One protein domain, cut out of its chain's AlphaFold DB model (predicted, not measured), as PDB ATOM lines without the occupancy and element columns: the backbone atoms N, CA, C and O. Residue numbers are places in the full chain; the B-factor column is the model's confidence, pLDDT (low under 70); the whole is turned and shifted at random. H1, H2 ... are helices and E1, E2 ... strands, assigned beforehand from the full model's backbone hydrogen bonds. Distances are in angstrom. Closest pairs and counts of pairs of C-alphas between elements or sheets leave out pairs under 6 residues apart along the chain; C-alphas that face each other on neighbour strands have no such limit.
ATOM      1  N   THR A 101     157.696 193.195  97.721       83.62
ATOM      2  CA  THR A 101     157.433 193.073  96.283       83.62
ATOM      3  C   THR A 101     156.784 191.745  95.903       83.62
ATOM      4  O   THR A 101     156.333 191.600  94.770       83.62
ATOM      5  N   VAL A 102     156.732 190.773  96.821       83.06
ATOM      6  CA  VAL A 102     156.218 189.427  96.551       83.06
ATOM      7  C   VAL A 102     155.134 189.094  97.575       83.06
ATOM      8  O   VAL A 102     155.379 189.211  98.780       83.06
ATOM      9  N   PRO A 103     153.937 188.645  97.154       84.88
ATOM     10  CA  PRO A 103     152.946 188.129  98.085       84.88
ATOM     11  C   PRO A 103     153.552 187.034  98.965       84.88
ATOM     12  O   PRO A 103     154.281 186.169  98.490       84.88
ATOM     13  N   TYR A 104     153.264 187.080 100.264       84.25
ATOM     14  CA  TYR A 104     153.708 186.015 101.155       84.25
ATOM     15  C   TYR A 104     153.038 184.690 100.774       84.25
ATOM     16  O   TYR A 104     151.807 184.625 100.720       84.25
ATOM     17  N   ASP A 105     153.868 183.672 100.572       86.50
ATOM     18  CA  ASP A 105     153.492 182.297 100.272       86.50
ATOM     19  C   ASP A 105     154.117 181.376 101.328       86.50
ATOM     20  O   ASP A 105     155.338 181.266 101.451       86.50
ATOM     21  N   ILE A 106     153.249 180.724 102.103       84.25
ATOM     22  CA  ILE A 106     153.632 179.796 103.166       84.25
ATOM     23  C   ILE A 106     154.421 178.596 102.633       84.25
ATOM     24  O   ILE A 106     155.444 178.231 103.208       84.25
ATOM     25  N   LYS A 107     153.998 178.021 101.502       89.00
ATOM     26  CA  LYS A 107     154.642 176.855 100.889       89.00
ATOM     27  C   LYS A 107     156.025 177.224 100.384       89.00
ATOM     28  O   LYS A 107     156.990 176.524 100.683       89.00
ATOM     29  N   LYS A 108     156.139 178.343  99.664       88.50
ATOM     30  CA  LYS A 108     157.436 178.833  99.172       88.50
ATOM     31  C   LYS A 108     158.424 179.014 100.315       88.50
ATOM     32  O   LYS A 108     159.576 178.617 100.207       88.50
ATOM     33  N   ALA A 109     157.955 179.587 101.412       86.81
ATOM     34  CA  ALA A 109     158.798 179.911 102.539       86.81
ATOM     35  C   ALA A 109     159.304 178.639 103.276       86.81
ATOM     36  O   ALA A 109     160.469 178.597 103.668       86.81
ATOM     37  N   TYR A 110     158.493 177.574 103.376       87.44
ATOM     38  CA  TYR A 110     158.972 176.254 103.825       87.44
ATOM     39  C   TYR A 110     159.977 175.622 102.856       87.44
ATOM     40  O   TYR A 110     161.015 175.124 103.294       87.44
ATOM     41  N   LEU A 111     159.691 175.651 101.551       90.50
ATOM     42  CA  LEU A 111     160.577 175.085 100.528       90.50
ATOM     43  C   LEU A 111     161.942 175.778 100.503       90.50
ATOM     44  O   LEU A 111     162.954 175.104 100.344       90.50
ATOM     45  N   ASP A 112     161.986 177.091 100.725       90.38
ATOM     46  CA  ASP A 112     163.241 177.847 100.799       90.38
ATOM     47  C   ASP A 112     164.111 177.401 101.972       90.38
ATOM     48  O   ASP A 112     165.314 177.196 101.808       90.38
ATOM     49  N   LEU A 113     163.508 177.185 103.145       89.38
ATOM     50  CA  LEU A 113     164.225 176.626 104.288       89.38
ATOM     51  C   LEU A 113     164.707 175.197 104.000       89.38
ATOM     52  O   LEU A 113     165.862 174.878 104.278       89.38
ATOM     53  N   CYS A 114     163.855 174.356 103.410       91.75
ATOM     54  CA  CYS A 114     164.222 172.982 103.066       91.75
ATOM     55  C   CYS A 114     165.373 172.933 102.057       91.75
ATOM     56  O   CYS A 114     166.282 172.124 102.220       91.75
ATOM     57  N   ALA A 115     165.382 173.818 101.059       93.31
ATOM     58  CA  ALA A 115     166.456 173.911 100.075       93.31
ATOM     59  C   ALA A 115     167.794 174.301 100.726       93.31
ATOM     60  O   ALA A 115     168.811 173.667 100.460       93.31
ATOM     61  N   ILE A 116     167.790 175.287 101.631       92.19
ATOM     62  CA  ILE A 116     168.994 175.691 102.378       92.19
ATOM     63  C   ILE A 116     169.533 174.522 103.208       92.19
ATOM     64  O   ILE A 116     170.733 174.251 103.189       92.19
ATOM     65  N   LEU A 117     168.654 173.819 103.926       92.06
ATOM     66  CA  LEU A 117     169.054 172.676 104.744       92.06
ATOM     67  C   LEU A 117     169.533 171.498 103.891       92.06
ATOM     68  O   LEU A 117     170.489 170.835 104.274       92.06
ATOM     69  N   THR A 118     168.932 171.272 102.722       94.69
ATOM     70  CA  THR A 118     169.370 170.233 101.776       94.69
ATOM     71  C   THR A 118     170.811 170.476 101.342       94.69
ATOM     72  O   THR A 118     171.643 169.592 101.504       94.69
ATOM     73  N   VAL A 119     171.140 171.702 100.918       95.69
ATOM     74  CA  VAL A 119     172.520 172.078 100.558       95.69
ATOM     75  C   VAL A 119     173.474 171.912 101.744       95.69
ATOM     76  O   VAL A 119     174.602 171.454 101.574       95.69
ATOM     77  N   PHE A 120     173.038 172.260 102.958       93.00
ATOM     78  CA  PHE A 120     173.841 172.048 104.164       93.00
ATOM     79  C   PHE A 120     174.152 170.561 104.404       93.00
ATOM     80  O   PHE A 120     175.302 170.222 104.675       93.00
ATOM     81  N   PHE A 121     173.171 169.667 104.272       94.00
ATOM     82  CA  PHE A 121     173.401 168.226 104.413       94.00
ATOM     83  C   PHE A 121     174.277 167.664 103.287       94.00
ATOM     84  O   PHE A 121     175.180 166.873 103.563       94.00
ATOM     85  N   GLU A 122     174.098 168.128 102.049       95.75
ATOM     86  CA  GLU A 122     174.944 167.731 100.916       95.75
ATOM     87  C   GLU A 122     176.419 168.084 101.149       95.75
ATOM     88  O   GLU A 122     177.300 167.276 100.857       95.75
ATOM     89  N   GLN A 123     176.706 169.246 101.748       96.75
ATOM     90  CA  GLN A 123     178.069 169.640 102.137       96.75
ATOM     91  C   GLN A 123     178.693 168.711 103.188       96.75
ATOM     92  O   GLN A 123     179.916 168.637 103.291       96.75
ATOM     93  N   LEU A 124     177.870 167.986 103.948       94.88
ATOM     94  CA  LEU A 124     178.298 166.953 104.894       94.88
ATOM     95  C   LEU A 124     178.346 165.551 104.260       94.88
ATOM     96  O   LEU A 124     178.596 164.575 104.963       94.88
ATOM     97  N   GLY A 125     178.100 165.429 102.952       96.50
ATOM     98  CA  GLY A 125     178.018 164.144 102.254       96.50
ATOM     99  C   GLY A 125     176.732 163.368 102.545       96.50
ATOM    100  O   GLY A 125     176.682 162.159 102.324       96.50
ATOM    101  N   VAL A 126     175.695 164.041 103.051       95.31
ATOM    102  CA  VAL A 126     174.421 163.435 103.439       95.31
ATOM    103  C   VAL A 126     173.336 163.847 102.452       95.31
ATOM    104  O   VAL A 126     173.056 165.028 102.271       95.31
ATOM    105  N   LYS A 127     172.682 162.864 101.831       95.12
ATOM    106  CA  LYS A 127     171.498 163.107 101.003       95.12
ATOM    107  C   LYS A 127     170.245 163.104 101.876       95.12
ATOM    108  O   LYS A 127     170.082 162.212 102.706       95.12
ATOM    109  N   VAL A 128     169.364 164.071 101.647       94.94
ATOM    110  CA  VAL A 128     168.082 164.207 102.347       94.94
ATOM    111  C   VAL A 128     166.930 164.322 101.357       94.94
ATOM    112  O   VAL A 128     167.091 164.901 100.283       94.94
ATOM    113  N   ASP A 129     165.765 163.811 101.741       94.31
ATOM    114  CA  ASP A 129     164.530 163.915 100.966       94.31
ATOM    115  C   ASP A 129     163.520 164.832 101.674       94.31
ATOM    116  O   ASP A 129     163.347 164.767 102.896       94.31
ATOM    117  N   VAL A 130     162.836 165.692 100.909       93.00
ATOM    118  CA  VAL A 130     161.838 166.643 101.432       93.00
ATOM    119  C   VAL A 130     160.430 166.111 101.185       93.00
ATOM    120  O   VAL A 130     159.954 166.131 100.050       93.00
ATOM    121  N   HIS A 131     159.758 165.643 102.237       90.00
ATOM    122  CA  HIS A 131     158.380 165.141 102.175       90.00
ATOM    123  C   HIS A 131     157.754 165.010 103.575       90.00
ATOM    124  O   HIS A 131     158.454 165.084 104.587       90.00
ATOM    125  N   ALA A 132     156.436 164.781 103.626       86.50
ATOM    126  CA  ALA A 132     155.727 164.353 104.837       86.50
ATOM    127  C   ALA A 132     156.262 163.005 105.341       86.50
ATOM    128  O   ALA A 132     156.641 162.156 104.531       86.50
ATOM    129  N   THR A 133     156.259 162.772 106.650       80.75
ATOM    130  CA  THR A 133     156.781 161.529 107.237       80.75
ATOM    131  C   THR A 133     155.666 160.868 108.036       80.75
ATOM    132  O   THR A 133     155.492 161.191 109.220       80.75
ATOM    133  N   PRO A 134     154.899 159.950 107.415       77.12
ATOM    134  CA  PRO A 134     153.776 159.307 108.077       77.12
ATOM    135  C   PRO A 134     154.190 158.683 109.407       77.12
ATOM    136  O   PRO A 134     155.246 158.061 109.510       77.12
ATOM    137  N   ASN A 135     153.330 158.821 110.414       72.94
ATOM    138  CA  ASN A 135     153.541 158.322 111.779       72.94
ATOM    139  C   ASN A 135     154.685 158.995 112.566       72.94
ATOM    140  O   ASN A 135     154.976 158.556 113.675       72.94
ATOM    141  N   SER A 136     155.301 160.066 112.049       67.19
ATOM    142  CA  SER A 136     156.272 160.869 112.808       67.19
ATOM    143  C   SER A 136     155.594 161.874 113.744       67.19
ATOM    144  O   SER A 136     154.451 162.306 113.536       67.19
ATOM    145  N   TYR A 137     156.319 162.318 114.774       58.53
ATOM    146  CA  TYR A 137     155.872 163.448 115.582       58.53
ATOM    147  C   TYR A 137     155.837 164.726 114.735       58.53
ATOM    148  O   TYR A 137     156.816 165.099 114.086       58.53
ATOM    149  N   CYS A 138     154.713 165.453 114.781       59.06
ATOM    150  CA  CYS A 138     154.506 166.678 114.002       59.06
ATOM    151  C   CYS A 138     154.652 166.447 112.480       59.06
ATOM    152  O   CYS A 138     155.496 167.076 111.838       59.06
ATOM    153  N   ASP A 139     153.840 165.544 111.924       65.44
ATOM    154  CA  ASP A 139     153.794 165.197 110.496       65.44
ATOM    155  C   ASP A 139     153.304 166.371 109.621       65.44
ATOM    156  O   ASP A 139     152.124 166.503 109.301       65.44
ATOM    157  N   GLY A 140     154.208 167.309 109.332       73.69
ATOM    158  CA  GLY A 140     154.001 168.373 108.353       73.69
ATOM    159  C   GLY A 140     154.547 167.985 106.980       73.69
ATOM    160  O   GLY A 140     155.469 167.181 106.886       73.69
ATOM    161  N   ASP A 141     154.038 168.626 105.924       82.62
ATOM    162  CA  ASP A 141     154.402 168.333 104.526       82.62
ATOM    163  C   ASP A 141     155.875 168.623 104.170       82.62
ATOM    164  O   ASP A 141     156.358 168.210 103.116       82.62
ATOM    165  N   TYR A 142     156.588 169.358 105.030       87.50
ATOM    166  CA  TYR A 142     157.923 169.900 104.766       87.50
ATOM    167  C   TYR A 142     158.934 169.448 105.828       87.50
ATOM    168  O   TYR A 142     159.500 170.269 106.554       87.50
ATOM    169  N   ASN A 143     159.142 168.138 105.943       88.06
ATOM    170  CA  ASN A 143     160.214 167.559 106.757       88.06
ATOM    171  C   ASN A 143     161.421 167.216 105.878       88.06
ATOM    172  O   ASN A 143     161.266 167.021 104.673       88.06
ATOM    173  N   LEU A 144     162.609 167.114 106.483       91.31
ATOM    174  CA  LEU A 144     163.757 166.469 105.838       91.31
ATOM    175  C   LEU A 144     163.919 165.064 106.404       91.31
ATOM    176  O   LEU A 144     163.763 164.855 107.612       91.31
ATOM    177  N   ASN A 145     164.268 164.129 105.528       92.00
ATOM    178  CA  ASN A 145     164.347 162.713 105.839       92.00
ATOM    179  C   ASN A 145     165.664 162.108 105.350       92.00
ATOM    180  O   ASN A 145     166.165 162.499 104.298       92.00
ATOM    181  N   ILE A 146     166.187 161.125 106.080       91.62
ATOM    182  CA  ILE A 146     167.295 160.258 105.654       91.62
ATOM    183  C   ILE A 146     166.801 158.819 105.730       91.62
ATOM    184  O   ILE A 146     166.338 158.377 106.777       91.62
ATOM    185  N   GLY A 147     166.873 158.077 104.621       89.06
ATOM    186  CA  GLY A 147     166.453 156.670 104.601       89.06
ATOM    187  C   GLY A 147     164.991 156.457 105.022       89.06
ATOM    188  O   GLY A 147     164.671 155.442 105.634       89.06
ATOM    189  N   GLY A 148     164.116 157.432 104.746       87.06
ATOM    190  CA  GLY A 148     162.703 157.411 105.139       87.06
ATOM    191  C   GLY A 148     162.419 157.803 106.595       87.06
ATOM    192  O   GLY A 148     161.255 157.833 106.984       87.06
ATOM    193  N   GLN A 149     163.445 158.126 107.389       87.56
ATOM    194  CA  GLN A 149     163.300 158.593 108.769       87.56
ATOM    195  C   GLN A 149     163.410 160.111 108.836       87.56
ATOM    196  O   GLN A 149     164.274 160.705 108.187       87.56
ATOM    197  N   LYS A 150     162.553 160.740 109.638       87.88
ATOM    198  CA  LYS A 150     162.551 162.188 109.821       87.88
ATOM    199  C   LYS A 150     163.753 162.623 110.651       87.88
ATOM    200  O   LYS A 150     163.961 162.143 111.757       87.88
ATOM    201  N   ILE A 151     164.493 163.591 110.116       88.81
ATOM    202  CA  ILE A 151     165.639 164.216 110.792       88.81
ATOM    203  C   ILE A 151     165.435 165.718 111.060       88.81
ATOM    204  O   ILE A 151     166.185 166.352 111.807       88.81
ATOM    205  N   VAL A 152     164.424 166.324 110.429       89.44
ATOM    206  CA  VAL A 152     164.067 167.734 110.623       89.44
ATOM    207  C   VAL A 152     162.561 167.902 110.601       89.44
ATOM    208  O   VAL A 152     161.903 167.542 109.627       89.44
ATOM    209  N   GLY A 153     162.028 168.530 111.647       86.62
ATOM    210  CA  GLY A 153     160.673 169.065 111.666       86.62
ATOM    211  C   GLY A 153     160.685 170.576 111.463       86.62
ATOM    212  O   GLY A 153     161.432 171.306 112.122       86.62
ATOM    213  N   THR A 154     159.829 171.074 110.576       85.94
ATOM    214  CA  THR A 154     159.701 172.515 110.336       85.94
ATOM    215  C   THR A 154     158.424 173.072 110.959       85.94
ATOM    216  O   THR A 154     157.381 172.421 111.009       85.94
ATOM    217  N   ALA A 155     158.503 174.303 111.459       83.94
ATOM    218  CA  ALA A 155     157.347 175.081 111.869       83.94
ATOM    219  C   ALA A 155     157.545 176.554 111.495       83.94
ATOM    220  O   ALA A 155     158.661 177.064 111.347       83.94
ATOM    221  N   GLN A 156     156.436 177.270 111.348       81.44
ATOM    222  CA  GLN A 156     156.459 178.673 110.964       81.44
ATOM    223  C   GLN A 156     155.519 179.512 111.828       81.44
ATOM    224  O   GLN A 156     154.416 179.092 112.184       81.44
ATOM    225  N   ARG A 157     155.946 180.744 112.124       82.00
ATOM    226  CA  ARG A 157     155.128 181.802 112.719       82.00
ATOM    227  C   ARG A 157     155.170 183.053 111.850       82.00
ATOM    228  O   ARG A 157     156.212 183.672 111.656       82.00
TER     229      ARG A 157
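This is residues 101 to 157 of the 176 residues of a protein of Vibrio sp. B1FLJ16 (UniProt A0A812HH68). One long helix, H1, lies over one face of a small sheet of three strands, E1, E2 and E3, and runs along them; this makes two layers, with a helix on one face of a sheet. The sheet is a meander, each strand the antiparallel neighbour of the one before, and a long loop, residues 132 to 142, joins E1 to E2. The printed part has 57 residues, with one named helix and three named strands in the order H1 E1 E2 E3, sheet order E1 - E2 - E3, antiparallel throughout; the class is mixed, helices and strands. It is only just compact, close to loose, with a radius of gyration of the C-alphas of 11.9 A, and flat, spanning 37 by 28 by 14 A.

Start with H1, residues 106 to 123, in which every O i to N i+4 pair is within hydrogen-bond range. It is on the sheet of E1, residues 129 to 131, E2, residues 143 to 146, and E3, residues 149 to 157, at a height over the sheet of 8.2 A. H1 lies over E2 and runs along the strands, at 17 degrees to E2 on the local plane. Look at Cys 114: its C-alpha is 7.0 A from that of Val 130, the closest pair of H1 and E1, and 7.1 A from that of Leu 144, the closest pair of H1 and E2. For H1 and E3 the closest C-alphas are those of Tyr 110 and Thr 154, 7.5 A apart. E1 and E2 form a hairpin, antiparallel at 142 degrees; find N 129 and O 145 at 2.9 A, and N 145 and O 129 at 2.9 A. E2 and E3 form a hairpin too, antiparallel at 163 degrees, with N 146 and O 149 at 2.9 A and N 149 and O 146 at 3.0 A. E2 is the inner strand; E1 and E3 are edge strands.

Find C-alpha 106 at (153.632, 179.796, 103.166); from there H1 runs 26.5 A to C-alpha 123 at (178.069, 169.640, 102.137). E1, residues 129 to 131, measures 6.4 A, and E2, residues 143 to 146, 10.2 A. E3, the longest strand, runs 24.9 A from residue 149 to C-alpha 157 at (155.128, 181.802, 112.719).

The two C-alphas farthest apart, those of Thr 101 and Gly 147, are 38.4 A apart. The printed part has no cut. The links H1 to E1 and E2 to E3 are tight; E1 to E2, with 11 residues between them, is long. Within that long link, residues 136 to 139 have pLDDT under 70; the mean of the printed part is 86.8.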